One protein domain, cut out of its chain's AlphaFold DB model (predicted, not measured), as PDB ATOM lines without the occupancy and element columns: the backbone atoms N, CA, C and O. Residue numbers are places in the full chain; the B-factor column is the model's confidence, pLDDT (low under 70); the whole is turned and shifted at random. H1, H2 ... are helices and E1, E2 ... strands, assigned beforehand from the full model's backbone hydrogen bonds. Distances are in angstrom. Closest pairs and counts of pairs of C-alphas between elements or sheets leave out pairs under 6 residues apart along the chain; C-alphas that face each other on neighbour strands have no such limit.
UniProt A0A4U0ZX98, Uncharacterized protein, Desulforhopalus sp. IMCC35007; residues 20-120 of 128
ATOM      1  N   GLY A  20    -108.471 -89.885 -73.050       82.00
ATOM      2  CA  GLY A  20    -108.682 -89.619 -71.634       82.00
ATOM      3  C   GLY A  20    -108.660 -88.141 -71.269       82.00
ATOM      4  O   GLY A  20    -109.036 -87.282 -72.054       82.00
ATOM      5  N   GLY A  21    -108.241 -87.838 -70.050       86.75
ATOM      6  CA  GLY A  21    -108.040 -86.462 -69.608       86.75
ATOM      7  C   GLY A  21    -107.189 -86.377 -68.345       86.75
ATOM      8  O   GLY A  21    -106.844 -87.413 -67.766       86.75
ATOM      9  N   PRO A  22    -106.875 -85.158 -67.873       88.75
ATOM     10  CA  PRO A  22    -106.188 -84.955 -66.605       88.75
ATOM     11  C   PRO A  22    -106.889 -85.705 -65.466       88.75
ATOM     12  O   PRO A  22    -108.086 -85.545 -65.225       88.75
ATOM     13  N   GLY A  23    -106.139 -86.555 -64.770       87.75
ATOM     14  CA  GLY A  23    -106.651 -87.365 -63.673       87.75
ATOM     15  C   GLY A  23    -106.483 -86.692 -62.309       87.75
ATOM     16  O   GLY A  23    -105.644 -85.815 -62.111       87.75
ATOM     17  N   MET A  24    -107.259 -87.146 -61.324       88.81
ATOM     18  CA  MET A  24    -107.165 -86.651 -59.947       88.81
ATOM     19  C   MET A  24    -106.161 -87.488 -59.134       88.81
ATOM     20  O   MET A  24    -106.242 -88.717 -59.176       88.81
ATOM     21  N   PRO A  25    -105.280 -86.882 -58.310       89.69
ATOM     22  CA  PRO A  25    -104.337 -87.622 -57.464       89.69
ATOM     23  C   PRO A  25    -104.985 -88.675 -56.558       89.69
ATOM     24  O   PRO A  25    -104.405 -89.732 -56.331       89.69
ATOM     25  N   ALA A  26    -106.200 -88.403 -56.070       92.44
ATOM     26  CA  ALA A  26    -106.960 -89.321 -55.223       92.44
ATOM     27  C   ALA A  26    -107.469 -90.571 -55.965       92.44
ATOM     28  O   ALA A  26    -107.814 -91.557 -55.323       92.44
ATOM     29  N   MET A  27    -107.515 -90.531 -57.300       90.81
ATOM     30  CA  MET A  27    -108.034 -91.608 -58.148       90.81
ATOM     31  C   MET A  27    -106.925 -92.486 -58.741       90.81
ATOM     32  O   MET A  27    -107.233 -93.419 -59.478       90.81
ATOM     33  N   VAL A  28    -105.649 -92.194 -58.454       94.19
ATOM     34  CA  VAL A  28    -104.493 -92.913 -59.013       94.19
ATOM     35  C   VAL A  28    -104.533 -94.387 -58.604       94.19
ATOM     36  O   VAL A  28    -104.353 -94.720 -57.436       94.19
ATOM     37  N   GLY A  29    -104.718 -95.266 -59.590       90.94
ATOM     38  CA  GLY A  29    -104.707 -96.718 -59.410       90.94
ATOM     39  C   GLY A  29    -103.296 -97.305 -59.421       90.94
ATOM     40  O   GLY A  29    -103.014 -98.248 -58.684       90.94
ATOM     41  N   ARG A  30    -102.379 -96.727 -60.211       93.25
ATOM     42  CA  ARG A  30    -100.947 -97.067 -60.174       93.25
ATOM     43  C   ARG A  30    -100.051 -95.926 -60.640       93.25
ATOM     44  O   ARG A  30    -100.482 -94.993 -61.314       93.25
ATOM     45  N   THR A  31     -98.774 -96.036 -60.283       94.62
ATOM     46  CA  THR A  31     -97.708 -95.143 -60.747       94.62
ATOM     47  C   THR A  31     -96.793 -95.890 -61.711       94.62
ATOM     48  O   THR A  31     -96.352 -96.993 -61.400       94.62
ATOM     49  N   VAL A  32     -96.502 -95.280 -62.857       92.19
ATOM     50  CA  VAL A  32     -95.562 -95.787 -63.862       92.19
ATOM     51  C   VAL A  32     -94.371 -94.840 -63.920       92.19
ATOM     52  O   VAL A  32     -94.537 -93.636 -64.111       92.19
ATOM     53  N   HIS A  33     -93.173 -95.387 -63.729       93.81
ATOM     54  CA  HIS A  33     -91.928 -94.658 -63.947       93.81
ATOM     55  C   HIS A  33     -91.496 -94.856 -65.395       93.81
ATOM     56  O   HIS A  33     -91.481 -95.988 -65.872       93.81
ATOM     57  N   ILE A  34     -91.159 -93.760 -66.060       91.62
ATOM     58  CA  ILE A  34     -90.673 -93.745 -67.433       91.62
ATOM     59  C   ILE A  34     -89.322 -93.039 -67.423       91.62
ATOM     60  O   ILE A  34     -89.225 -91.910 -66.940       91.62
ATOM     61  N   ASP A  35     -88.293 -93.705 -67.935       91.25
ATOM     62  CA  ASP A  35     -86.993 -93.089 -68.199       91.25
ATOM     63  C   ASP A  35     -86.946 -92.583 -69.646       91.25
ATOM     64  O   ASP A  35     -87.396 -93.274 -70.560       91.25
ATOM     65  N   MET A  36     -86.431 -91.369 -69.823       90.12
ATOM     66  CA  MET A  36     -86.206 -90.699 -71.103       90.12
ATOM     67  C   MET A  36     -84.720 -90.399 -71.205       90.12
ATOM     68  O   MET A  36     -84.172 -89.724 -70.332       90.12
ATOM     69  N   ASN A  37     -84.074 -90.900 -72.251       88.00
ATOM     70  CA  ASN A  37     -82.644 -90.722 -72.466       88.00
ATOM     71  C   ASN A  37     -82.352 -90.251 -73.897       88.00
ATOM     72  O   ASN A  37     -83.228 -90.209 -74.762       88.00
ATOM     73  N   ASP A  38     -81.088 -89.939 -74.162       87.44
ATOM     74  CA  ASP A  38     -80.659 -89.380 -75.448       87.44
ATOM     75  C   ASP A  38     -80.635 -90.407 -76.596       87.44
ATOM     76  O   ASP A  38     -80.377 -90.042 -77.745       87.44
ATOM     77  N   GLU A  39     -80.970 -91.677 -76.329       82.94
ATOM     78  CA  GLU A  39     -81.315 -92.649 -77.377       82.94
ATOM     79  C   GLU A  39     -82.703 -92.372 -77.982       82.94
ATOM     80  O   GLU A  39     -83.106 -93.054 -78.925       82.94
ATOM     81  N   MET A  40     -83.407 -91.348 -77.476       75.31
ATOM     82  CA  MET A  40     -84.729 -90.902 -77.921       75.31
ATOM     83  C   MET A  40     -85.781 -92.006 -77.781       75.31
ATOM     84  O   MET A  40     -86.573 -92.251 -78.691       75.31
ATOM     85  N   ARG A  41     -85.755 -92.714 -76.647       74.75
ATOM     86  CA  ARG A  41     -86.694 -93.793 -76.326       74.75
ATOM     87  C   ARG A  41     -87.202 -93.672 -74.902       74.75
ATOM     88  O   ARG A  41     -86.484 -93.228 -74.007       74.75
ATOM     89  N   TYR A  42     -88.424 -94.148 -74.715       80.44
ATOM     90  CA  TYR A  42     -89.001 -94.371 -73.402       80.44
ATOM     91  C   TYR A  42     -88.653 -95.759 -72.894       80.44
ATOM     92  O   TYR A  42     -88.649 -96.730 -73.650       80.44
ATOM     93  N   VAL A  43     -88.398 -95.854 -71.594       83.25
ATOM     94  CA  VAL A  43     -88.295 -97.132 -70.898       83.25
ATOM     95  C   VAL A  43     -89.298 -97.134 -69.745       83.25
ATOM     96  O   VAL A  43     -89.090 -96.405 -68.771       83.25
ATOM     97  N   PRO A  44     -90.375 -97.940 -69.812       84.88
ATOM     98  CA  PRO A  44     -90.737 -98.855 -70.904       84.88
ATOM     99  C   PRO A  44     -91.190 -98.128 -72.185       84.88
ATOM    100  O   PRO A  44     -91.686 -97.006 -72.116       84.88
ATOM    101  N   ASP A  45     -91.052 -98.794 -73.333       74.62
ATOM    102  CA  ASP A  45     -91.467 -98.302 -74.659       74.62
ATOM    103  C   ASP A  45     -92.951 -98.568 -74.965       74.62
ATOM    104  O   ASP A  45     -93.559 -97.884 -75.786       74.62
ATOM    105  N   HIS A  46     -93.557 -99.523 -74.256       73.69
ATOM    106  CA  HIS A  46     -94.972 -99.856 -74.354       73.69
ATOM    107  C   HIS A  46     -95.628 -99.970 -72.978       73.69
ATOM    108  O   HIS A  46     -95.065-100.518 -72.027       73.69
ATOM    109  N   LEU A  47     -96.878 -99.509 -72.889       78.19
ATOM    110  CA  LEU A  47     -97.708 -99.653 -71.700       78.19
ATOM    111  C   LEU A  47     -99.118-100.104 -72.082       78.19
ATOM    112  O   LEU A  47     -99.804 -99.468 -72.878       78.19
ATOM    113  N   THR A  48     -99.585-101.178 -71.453       79.25
ATOM    114  CA  THR A  48    -100.998-101.567 -71.497       79.25
ATOM    115  C   THR A  48    -101.746-100.861 -70.377       79.25
ATOM    116  O   THR A  48    -101.329-100.949 -69.219       79.25
ATOM    117  N   VAL A  49    -102.857-100.200 -70.698       82.44
ATOM    118  CA  VAL A  49    -103.727 -99.515 -69.731       82.44
ATOM    119  C   VAL A  49    -105.164-100.000 -69.869       82.44
ATOM    120  O   VAL A  49    -105.581-100.461 -70.936       82.44
ATOM    121  N   ASN A  50    -105.923 -99.905 -68.782       81.94
ATOM    122  CA  ASN A  50    -107.330-100.281 -68.764       81.94
ATOM    123  C   ASN A  50    -108.234 -99.057 -68.931       81.94
ATOM    124  O   ASN A  50    -107.906 -97.947 -68.515       81.94
ATOM    125  N   GLN A  51    -109.425 -99.280 -69.483       84.38
ATOM    126  CA  GLN A  51    -110.467 -98.261 -69.473       84.38
ATOM    127  C   GLN A  51    -110.866 -97.912 -68.031       84.38
ATOM    128  O   GLN A  51    -111.057 -98.797 -67.198       84.38
ATOM    129  N   GLY A  52    -111.015 -96.620 -67.747       87.31
ATOM    130  CA  GLY A  52    -111.315 -96.078 -66.421       87.31
ATOM    131  C   GLY A  52    -110.100 -96.009 -65.492       87.31
ATOM    132  O   GLY A  52    -110.233 -95.596 -64.338       87.31
ATOM    133  N   GLU A  53    -108.916 -96.414 -65.954       89.31
ATOM    134  CA  GLU A  53    -107.705 -96.393 -65.148       89.31
ATOM    135  C   GLU A  53    -107.165 -94.968 -65.006       89.31
ATOM    136  O   GLU A  53    -107.039 -94.240 -65.988       89.31
ATOM    137  N   THR A  54    -106.780 -94.574 -63.790       92.94
ATOM    138  CA  THR A  54    -106.000 -93.348 -63.581       92.94
ATOM    139  C   THR A  54    -104.560 -93.717 -63.264       92.94
ATOM    140  O   THR A  54    -104.295 -94.368 -62.250       92.94
ATOM    141  N   ILE A  55    -103.625 -93.287 -64.104       92.75
ATOM    142  CA  ILE A  55    -102.196 -93.555 -63.943       92.75
ATOM    143  C   ILE A  55    -101.470 -92.258 -63.630       92.75
ATOM    144  O   ILE A  55    -101.696 -91.226 -64.258       92.75
ATOM    145  N   LYS A  56    -100.554 -92.329 -62.667       94.38
ATOM    146  CA  LYS A  56     -99.537 -91.302 -62.464       94.38
ATOM    147  C   LYS A  56     -98.262 -91.699 -63.199       94.38
ATOM    148  O   LYS A  56     -97.619 -92.675 -62.825       94.38
ATOM    149  N   PHE A  57     -97.872 -90.925 -64.193       93.00
ATOM    150  CA  PHE A  57     -96.579 -91.023 -64.848       93.00
ATOM    151  C   PHE A  57     -95.547 -90.202 -64.084       93.00
ATOM    152  O   PHE A  57     -95.797 -89.058 -63.697       93.00
ATOM    153  N   VAL A  58     -94.388 -90.802 -63.850       94.56
ATOM    154  CA  VAL A  58     -93.208 -90.143 -63.294       94.56
ATOM    155  C   VAL A  58     -92.112 -90.259 -64.343       94.56
ATOM    156  O   VAL A  58     -91.554 -91.334 -64.546       94.56
ATOM    157  N   LEU A  59     -91.862 -89.149 -65.022       93.50
ATOM    158  CA  LEU A  59     -91.008 -89.037 -66.196       93.50
ATOM    159  C   LEU A  59     -89.631 -88.570 -65.734       93.50
ATOM    160  O   LEU A  59     -89.505 -87.434 -65.286       93.50
ATOM    161  N   LYS A  60     -88.609 -89.414 -65.797       94.62
ATOM    162  CA  LYS A  60     -87.233 -89.032 -65.471       94.62
ATOM    163  C   LYS A  60     -86.468 -88.781 -66.761       94.62
ATOM    164  O   LYS A  60     -86.403 -89.666 -67.603       94.62
ATOM    165  N   ASN A  61     -85.860 -87.607 -66.885       94.31
ATOM    166  CA  ASN A  61     -84.882 -87.352 -67.933       94.31
ATOM    167  C   ASN A  61     -83.487 -87.744 -67.422       94.31
ATOM    168  O   ASN A  61     -82.932 -87.077 -66.545       94.31
ATOM    169  N   SER A  62     -82.954 -88.856 -67.925       93.44
ATOM    170  CA  SER A  62     -81.605 -89.349 -67.631       93.44
ATOM    171  C   SER A  62     -80.559 -88.914 -68.665       93.44
ATOM    172  O   SER A  62     -79.388 -89.255 -68.505       93.44
ATOM    173  N   GLY A  63     -80.973 -88.169 -69.693       90.81
ATOM    174  CA  GLY A  63     -80.123 -87.612 -70.738       90.81
ATOM    175  C   GLY A  63     -79.640 -86.184 -70.469       90.81
ATOM    176  O   GLY A  63     -79.876 -85.604 -69.406       90.81
ATOM    177  N   GLU A  64     -78.958 -85.621 -71.466       91.19
ATOM    178  CA  GLU A  64     -78.293 -84.310 -71.425       91.19
ATOM    179  C   GLU A  64     -79.039 -83.226 -72.230       91.19
ATOM    180  O   GLU A  64     -78.670 -82.049 -72.183       91.19
ATOM    181  N   ILE A  65     -80.108 -83.587 -72.951       86.69
ATOM    182  CA  ILE A  65     -81.003 -82.642 -73.649       86.69
ATOM    183  C   ILE A  65     -82.393 -82.603 -73.006       86.69
ATOM    184  O   ILE A  65     -82.757 -83.519 -72.270       86.69
ATOM    185  N   ASP A  66     -83.189 -81.553 -73.252       84.88
ATOM    186  CA  ASP A  66     -84.580 -81.577 -72.783       84.88
ATOM    187  C   ASP A  66     -85.371 -82.610 -73.599       84.88
ATOM    188  O   ASP A  66     -85.242 -82.680 -74.826       84.88
ATOM    189  N   HIS A  67     -86.203 -83.378 -72.902       85.56
ATOM    190  CA  HIS A  67     -87.105 -84.361 -73.493       85.56
ATOM    191  C   HIS A  67     -88.544 -83.913 -73.297       85.56
ATOM    192  O   HIS A  67     -88.890 -83.371 -72.245       85.56
ATOM    193  N   GLU A  68     -89.379 -84.158 -74.296       82.31
ATOM    194  CA  GLU A  68     -90.815 -83.922 -74.223       82.31
ATOM    195  C   GLU A  68     -91.570 -85.241 -74.247       82.31
ATOM    196  O   GLU A  68     -91.298 -86.102 -75.082       82.31
ATOM    197  N   PHE A  69     -92.521 -85.365 -73.325       84.50
ATOM    198  CA  PHE A  69     -93.461 -86.464 -73.237       84.50
ATOM    199  C   PHE A  69     -94.819 -86.039 -73.760       84.50
ATOM    200  O   PHE A  69     -95.440 -85.164 -73.165       84.50
ATOM    201  N   VAL A  70     -95.301 -86.718 -74.801       79.88
ATOM    202  CA  VAL A  70     -96.646 -86.539 -75.355       79.88
ATOM    203  C   VAL A  70     -97.435 -87.829 -75.177       79.88
ATOM    204  O   VAL A  70     -97.001 -88.896 -75.622       79.88
ATOM    205  N   LEU A  71     -98.602 -87.734 -74.540       79.75
ATOM    206  CA  LEU A  71     -99.522 -88.855 -74.377       79.75
ATOM    207  C   LEU A  71    -100.645 -88.782 -75.419       79.75
ATOM    208  O   LEU A  71    -101.456 -87.858 -75.390       79.75
ATOM    209  N   GLY A  72    -100.714 -89.777 -76.303       74.94
ATOM    210  CA  GLY A  72    -101.698 -89.848 -77.384       74.94
ATOM    211  C   GLY A  72    -101.868 -91.266 -77.934       74.94
ATOM    212  O   GLY A  72    -101.249 -92.230 -77.480       74.94
ATOM    213  N   THR A  73    -102.729 -91.414 -78.931       72.06
ATOM    214  CA  THR A  73    -102.680 -92.553 -79.854       72.06
ATOM    215  C   THR A  73    -101.413 -92.487 -80.714       72.06
ATOM    216  O   THR A  73    -100.789 -91.437 -80.845       72.06
ATOM    217  N   GLU A  74    -101.020 -93.609 -81.320       68.44
ATOM    218  CA  GLU A  74     -99.872 -93.649 -82.240       68.44
ATOM    219  C   GLU A  74    -100.031 -92.668 -83.416       68.44
ATOM    220  O   GLU A  74     -99.078 -91.987 -83.783       68.44
ATOM    221  N   GLU A  75    -101.248 -92.538 -83.950       68.94
ATOM    222  CA  GLU A  75    -101.575 -91.582 -85.013       68.94
ATOM    223  C   GLU A  75    -101.397 -90.127 -84.555       68.94
ATOM    224  O   GLU A  75    -100.804 -89.323 -85.270       68.94
ATOM    225  N   GLU A  76    -101.853 -89.784 -83.347       69.44
ATOM    226  CA  GLU A  76    -101.703 -88.435 -82.782       69.44
ATOM    227  C   GLU A  76    -100.245 -88.098 -82.486       69.44
ATOM    228  O   GLU A  76     -99.796 -86.994 -82.778       69.44
ATOM    229  N   VAL A  77     -99.493 -89.061 -81.953       70.69
ATOM    230  CA  VAL A  77     -98.053 -88.924 -81.723       70.69
ATOM    231  C   VAL A  77     -97.307 -88.700 -83.041       70.69
ATOM    232  O   VAL A  77     -96.453 -87.818 -83.119       70.69
ATOM    233  N   LEU A  78     -97.644 -89.455 -84.092       71.38
ATOM    234  CA  LEU A  78     -97.036 -89.290 -85.411       71.38
ATOM    235  C   LEU A  78     -97.396 -87.935 -86.031       71.38
ATOM    236  O   LEU A  78     -96.527 -87.244 -86.554       71.38
ATOM    237  N   LYS A  79     -98.658 -87.518 -85.921       70.38
ATOM    238  CA  LYS A  79     -99.114 -86.221 -86.423       70.38
ATOM    239  C   LYS A  79     -98.462 -85.060 -85.673       70.38
ATOM    240  O   LYS A  79     -98.066 -84.083 -86.300       70.38
ATOM    241  N   HIS A  80     -98.314 -85.166 -84.353       68.94
ATOM    242  CA  HIS A  80     -97.590 -84.181 -83.552       68.94
ATOM    243  C   HIS A  80     -96.127 -84.074 -84.015       68.94
ATOM    244  O   HIS A  80     -95.614 -82.973 -84.212       68.94
ATOM    245  N   TYR A  81     -95.483 -85.210 -84.296       68.75
ATOM    246  CA  TYR A  81     -94.134 -85.240 -84.862       68.75
ATOM    247  C   TYR A  81     -94.051 -84.537 -86.231       68.75
ATOM    248  O   TYR A  81     -93.138 -83.740 -86.457       68.75
ATOM    249  N   GLU A  82     -95.008 -84.776 -87.132       71.50
ATOM    250  CA  GLU A  82     -95.093 -84.091 -88.432       71.50
ATOM    251  C   GLU A  82     -95.307 -82.575 -88.270       71.50
ATOM    252  O   GLU A  82     -94.610 -81.777 -88.898       71.50
ATOM    253  N   GLN A  83     -96.203 -82.160 -87.368       65.94
ATOM    254  CA  GLN A  83     -96.474 -80.746 -87.081       65.94
ATOM    255  C   GLN A  83     -95.236 -80.011 -86.545       65.94
ATOM    256  O   GLN A  83     -94.969 -78.877 -86.950       65.94
ATOM    257  N   MET A  84     -94.434 -80.657 -85.690       63.50
ATOM    258  CA  MET A  84     -93.174 -80.089 -85.196       63.50
ATOM    259  C   MET A  84     -92.115 -79.949 -86.294       63.50
ATOM    260  O   MET A  84     -91.385 -78.954 -86.322       63.50
ATOM    261  N   GLN A  85     -92.044 -80.891 -87.244       66.00
ATOM    262  CA  GLN A  85     -91.143 -80.760 -88.397       66.00
ATOM    263  C   GLN A  85     -91.492 -79.550 -89.270       66.00
ATOM    264  O   GLN A  85     -90.595 -78.893 -89.805       66.00
ATOM    265  N   GLU A  86     -92.782 -79.242 -89.401       64.94
ATOM    266  CA  GLU A  86     -93.262 -78.108 -90.188       64.94
ATOM    267  C   GLU A  86     -93.155 -76.771 -89.438       64.94
ATOM    268  O   GLU A  86     -93.039 -75.719 -90.074       64.94
ATOM    269  N   SER A  87     -93.182 -76.770 -88.100       58.12
ATOM    270  CA  SER A  87     -93.186 -75.549 -87.279       58.12
ATOM    271  C   SER A  87     -92.474 -75.716 -85.921       58.12
ATOM    272  O   SER A  87     -93.126 -75.724 -84.880       58.12
ATOM    273  N   PRO A  88     -91.125 -75.690 -85.882       56.94
ATOM    274  CA  PRO A  88     -90.316 -75.922 -84.669       56.94
ATOM    275  C   PRO A  88     -90.345 -74.773 -83.637       56.94
ATOM    276  O   PRO A  88     -89.479 -74.679 -82.772       56.94
ATOM    277  N   LYS A  89     -91.270 -73.816 -83.775       53.22
ATOM    278  CA  LYS A  89     -91.424 -72.648 -82.885       53.22
ATOM    279  C   LYS A  89     -92.791 -72.584 -82.207       53.22
ATOM    280  O   LYS A  89     -93.089 -71.580 -81.566       53.22
ATOM    281  N   MET A  90     -93.635 -73.589 -82.402       54.41
ATOM    282  CA  MET A  90     -94.911 -73.644 -81.707       54.41
ATOM    283  C   MET A  90     -94.650 -74.107 -80.271       54.41
ATOM    284  O   MET A  90     -94.201 -75.224 -80.050       54.41
ATOM    285  N   GLU A  91     -94.881 -73.229 -79.295       53.38
ATOM    286  CA  GLU A  91     -95.014 -73.647 -77.898       53.38
ATOM    287  C   GLU A  91     -96.348 -74.385 -77.763       53.38
ATOM    288  O   GLU A  91     -97.411 -73.783 -77.920       53.38
ATOM    289  N   HIS A  92     -96.288 -75.689 -77.500       57.44
ATOM    290  CA  HIS A  92     -97.457 -76.501 -77.192       57.44
ATOM    291  C   HIS A  92     -97.522 -76.728 -75.679       57.44
ATOM    292  O   HIS A  92     -96.756 -77.498 -75.112       57.44
ATOM    293  N   GLU A  93     -98.429 -76.024 -75.001       55.31
ATOM    294  CA  GLU A  93     -98.794 -76.315 -73.609       55.31
ATOM    295  C   GLU A  93    -100.102 -77.113 -73.580       55.31
ATOM    296  O   GLU A  93    -101.132 -76.640 -73.095       55.31
ATOM    297  N   ASP A  94    -100.087 -78.329 -74.127       65.25
ATOM    298  CA  ASP A  94    -101.252 -79.205 -74.031       65.25
ATOM    299  C   ASP A  94    -101.233 -79.997 -72.704       65.25
ATOM    300  O   ASP A  94    -100.171 -80.417 -72.239       65.25
ATOM    301  N   PRO A  95    -102.387 -80.268 -72.060       70.69
ATOM    302  CA  PRO A  95    -102.436 -80.963 -70.764       70.69
ATOM    303  C   PRO A  95    -101.861 -82.390 -70.769       70.69
ATOM    304  O   PRO A  95    -101.616 -82.968 -69.708       70.69
ATOM    305  N   ASN A  96    -101.710 -82.983 -71.954       73.25
ATOM    306  CA  ASN A  96    -101.120 -84.296 -72.203       73.25
ATOM    307  C   ASN A  96     -99.630 -84.225 -72.588       73.25
ATOM    308  O   ASN A  96     -99.069 -85.260 -72.958       73.25
ATOM    309  N   GLN A  97     -99.004 -83.047 -72.500       77.25
ATOM    310  CA  GLN A  97     -97.609 -82.807 -72.858       77.25
ATOM    311  C   GLN A  97     -96.802 -82.297 -71.661       77.25
ATOM    312  O   GLN A  97     -97.268 -81.468 -70.879       77.25
ATOM    313  N   VAL A  98     -95.589 -82.820 -71.481       83.62
ATOM    314  CA  VAL A  98     -94.659 -82.356 -70.442       83.62
ATOM    315  C   VAL A  98     -93.234 -82.363 -70.961       83.62
ATOM    316  O   VAL A  98     -92.681 -83.417 -71.270       83.62
ATOM    317  N   ARG A  99     -92.589 -81.196 -70.918       85.62
ATOM    318  CA  ARG A  99     -91.148 -81.053 -71.125       85.62
ATOM    319  C   ARG A  99     -90.379 -81.230 -69.817       85.62
ATOM    320  O   ARG A  99     -90.714 -80.645 -68.788       85.62
ATOM    321  N   VAL A 100     -89.318 -82.027 -69.859       88.69
ATOM    322  CA  VAL A 100     -88.466 -82.353 -68.713       88.69
ATOM    323  C   VAL A 100     -87.013 -82.061 -69.068       88.69
ATOM    324  O   VAL A 100     -86.436 -82.684 -69.957       88.69
ATOM    325  N   ALA A 101     -86.408 -81.112 -68.354       89.75
ATOM    326  CA  ALA A 101     -84.998 -80.755 -68.520       89.75
ATOM    327  C   ALA A 101     -84.049 -81.882 -68.040       89.75
ATOM    328  O   ALA A 101     -84.466 -82.718 -67.229       89.75
ATOM    329  N   PRO A 102     -82.776 -81.894 -68.479       93.00
ATOM    330  CA  PRO A 102     -81.765 -82.864 -68.058       93.00
ATOM    331  C   PRO A 102     -81.701 -83.063 -66.543       93.00
ATOM    332  O   PRO A 102     -81.681 -82.103 -65.765       93.00
ATOM    333  N   GLY A 103     -81.699 -84.324 -66.112       93.19
ATOM    334  CA  GLY A 103     -81.652 -84.710 -64.700       93.19
ATOM    335  C   GLY A 103     -82.910 -84.383 -63.884       93.19
ATOM    336  O   GLY A 103     -82.921 -84.625 -62.675       93.19
ATOM    337  N   GLN A 104     -83.963 -83.833 -64.499       94.88
ATOM    338  CA  GLN A 104     -85.214 -83.497 -63.820       94.88
ATOM    339  C   GLN A 104     -86.256 -84.615 -63.916       94.88
ATOM    340  O   GLN A 104     -86.118 -85.591 -64.659       94.88
ATOM    341  N   VAL A 105     -87.320 -84.452 -63.124       94.19
ATOM    342  CA  VAL A 105     -88.467 -85.359 -63.099       94.19
ATOM    343  C   VAL A 105     -89.762 -84.592 -63.354       94.19
ATOM    344  O   VAL A 105     -90.137 -83.726 -62.564       94.19
ATOM    345  N   GLY A 106     -90.471 -84.962 -64.417       91.00
ATOM    346  CA  GLY A 106     -91.839 -84.540 -64.712       91.00
ATOM    347  C   GLY A 106     -92.876 -85.492 -64.113       91.00
ATOM    348  O   GLY A 106     -92.593 -86.660 -63.832       91.00
ATOM    349  N   LYS A 107     -94.098 -85.002 -63.885       92.31
ATOM    350  CA  LYS A 107     -95.218 -85.823 -63.402       92.31
ATOM    351  C   LYS A 107     -96.484 -85.485 -64.171       92.31
ATOM    352  O   LYS A 107     -96.854 -84.320 -64.233       92.31
ATOM    353  N   VAL A 108     -97.171 -86.514 -64.651       90.00
ATOM    354  CA  VAL A 108     -98.487 -86.407 -65.300       90.00
ATOM    355  C   VAL A 108     -99.438 -87.356 -64.596       90.00
ATOM    356  O   VAL A 108     -99.054 -88.467 -64.243       90.00
ATOM    357  N   ILE A 109    -100.676 -86.936 -64.359       91.75
ATOM    358  CA  ILE A 109    -101.735 -87.839 -63.908       91.75
ATOM    359  C   ILE A 109    -102.794 -87.852 -64.993       91.75
ATOM    360  O   ILE A 109    -103.349 -86.806 -65.318       91.75
ATOM    361  N   TRP A 110    -103.071 -89.031 -65.538       91.25
ATOM    362  CA  TRP A 110    -104.002 -89.205 -66.642       91.25
ATOM    363  C   TRP A 110    -105.067 -90.231 -66.301       91.25
ATOM    364  O   TRP A 110    -104.753 -91.296 -65.774       91.25
ATOM    365  N   HIS A 111    -106.319 -89.906 -66.604       90.19
ATOM    366  CA  HIS A 111    -107.454 -90.807 -66.525       90.19
ATOM    367  C   HIS A 111    -107.817 -91.296 -67.927       90.19
ATOM    368  O   HIS A 111    -108.259 -90.511 -68.762       90.19
ATOM    369  N   PHE A 112    -107.645 -92.590 -68.179       87.00
ATOM    370  CA  PHE A 112    -107.935 -93.222 -69.460       87.00
ATOM    371  C   PHE A 112    -109.423 -93.537 -69.573       87.00
ATOM    372  O   PHE A 112    -109.961 -94.324 -68.800       87.00
ATOM    373  N   THR A 113    -110.106 -92.966 -70.562       82.19
ATOM    374  CA  THR A 113    -111.548 -93.198 -70.787       82.19
ATOM    375  C   THR A 113    -111.818 -94.276 -71.838       82.19
ATOM    376  O   THR A 113    -112.968 -94.685 -72.028       82.19
ATOM    377  N   ARG A 114    -110.770 -94.799 -72.490       69.12
ATOM    378  CA  ARG A 114    -110.840 -95.849 -73.520       69.12
ATOM    379  C   ARG A 114    -109.774 -96.925 -73.312       69.12
ATOM    380  O   ARG A 114    -108.736 -96.669 -72.712       69.12
ATOM    381  N   PHE A 115    -110.038 -98.127 -73.826       55.12
ATOM    382  CA  PHE A 115    -109.038 -99.193 -73.936       55.12
ATOM    383  C   PHE A 115    -108.183 -98.984 -75.199       55.12
ATOM    384  O   PHE A 115    -108.704 -98.515 -76.211       55.12
ATOM    385  N   GLY A 116    -106.898 -99.345 -75.164       54.88
ATOM    386  CA  GLY A 116    -106.009 -99.201 -76.320       54.88
ATOM    387  C   GLY A 116    -104.544 -99.525 -76.022       54.88
ATOM    388  O   GLY A 116    -104.144 -99.648 -74.864       54.88
ATOM    389  N   CYS A 117    -103.753 -99.678 -77.087       46.97
ATOM    390  CA  CYS A 117    -102.298 -99.568 -77.031       46.97
ATOM    391  C   CYS A 117    -101.977 -98.096 -77.303       46.97
ATOM    392  O   CYS A 117    -102.372 -97.577 -78.346       46.97
ATOM    393  N   PHE A 118    -101.357 -97.414 -76.347       56.97
ATOM    394  CA  PHE A 118    -101.102 -95.980 -76.447       56.97
ATOM    395  C   PHE A 118     -99.627 -95.754 -76.749       56.97
ATOM    396  O   PHE A 118     -98.761 -96.389 -76.140       56.97
ATOM    397  N   GLY A 119     -99.369 -94.888 -77.726       51.00
ATOM    398  CA  GLY A 119     -98.028 -94.483 -78.111       51.00
ATOM    399  C   GLY A 119     -97.555 -93.344 -77.219       51.00
ATOM    400  O   GLY A 119     -98.338 -92.502 -76.784       51.00
ATOM    401  N   VAL A 120     -96.261 -93.320 -76.945       52.66
ATOM    402  CA  VAL A 120     -95.585 -92.198 -76.293       52.66
ATOM    403  C   VAL A 120     -94.636 -91.589 -77.324       52.66
ATOM    404  O   VAL A 120     -93.803 -92.295 -77.893       52.66
TER     405      VAL A 120
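This is residues 20 to 120 of the 128 residues of an uncharacterized protein of Desulforhopalus sp. IMCC35007 (UniProt A0A4U0ZX98). Two strongly twisted sheets are partly face to face, like a loose sandwich, and helix H1 covers the side of the smaller sheet that is turned away from the larger one. The larger sheet holds the three longest strands side by side, E8, E5 and E2, while E6 of the smaller sheet lies nearest to the middle; residues 85 to 91, from the last turn of H1 into the link after it, stick out. The printed part has 101 residues, with nine named strands and one named helix in the order E1 E2 E3 E4 E5 E6 H1 E7 E8 E9, and its class is mixed, helices and strands. The larger sheet is mixed, in the order E1, E8, E5, E2, E3; the smaller has the order E4, E9, E6, E7, with E9, E6 and E7 antiparallel neighbours. The whole is compact, with a radius of gyration of the C-alphas of 13.4 A, and spans 34 by 28 by 22 A.

Find C-alpha 20 at (-108.682, -89.619, -71.634), where strand E1, residues 20 to 22, begins. E2, residues 30 to 37, then runs 22.9 A from C-alpha 30 at (-100.947, -97.067, -60.174) to C-alpha 37 at (-82.644, -90.722, -72.466). Next come two short strands, E3, residues 41 to 43, and E4, residues 47 to 49. E5, residues 54 to 61, is 22.4 A long, and E6, residues 67 to 72, is 16.1 A long. Helix H1, residues 74 to 86, measures 18.7 A. After it look for E7, residues 97 to 100, for E8, residues 105 to 112, which is 21.9 A long, and for E9, residues 116 to 120, 12.6 A long, ending at C-alpha 120 at (-95.585, -92.198, -76.293).

Start at the larger sheet, whose edge strands are E1 and E3. E1 and E8 are antiparallel, with N 111 and O 21 2.8 A apart, within hydrogen-bond range. E8 and E5 are antiparallel at 156 degrees, with N 57 and O 108 at 2.7 A. E5 and E2 are parallel at 24 degrees, with N 32 and O 56 at 2.8 A. E2 and E3 form a hairpin, with N 35 and O 43 at 2.9 A. In the smaller sheet, E6 pairs in a staggered way: with E7 over residues 67 to 70, where N 69 and O 98 are 2.8 A apart, and with E9 over residues 71 to 72, where N 119 and O 72 are 3.3 A apart. E4 and E9 meet only at a point. Between the sheets, E7 and E8 touch, their closest C-alphas being those of Val 100 and Gly 106 at 5.7 A. E6 and E8 are near each other, with 6 pairs of C-alphas within 10 A. H1 is on the smaller sheet at a height over the sheet of 10.5 A. It lies over E6 and runs slantwise to the strands, at 36 degrees to E6 on the local plane. The closest C-alphas of H1 and E9 are those of Glu 74 and Gly 119, 4.6 A apart. In H1 every O i to N i+4 pair is within hydrogen-bond range.

Look at Ala 26 and Glu 86 for the two C-alphas farthest apart, 39.2 A. The printed part has no cut from residue 20 to residue 120, and no link is long; those from E1 to E2 and from H1 to E7 are short, and the others are tight. In this predicted model the mean pLDDT of the printed part is 79.9. It is under 70 at residues 74 to 76, 80 to 81, 83 to 94 and 114 to 120.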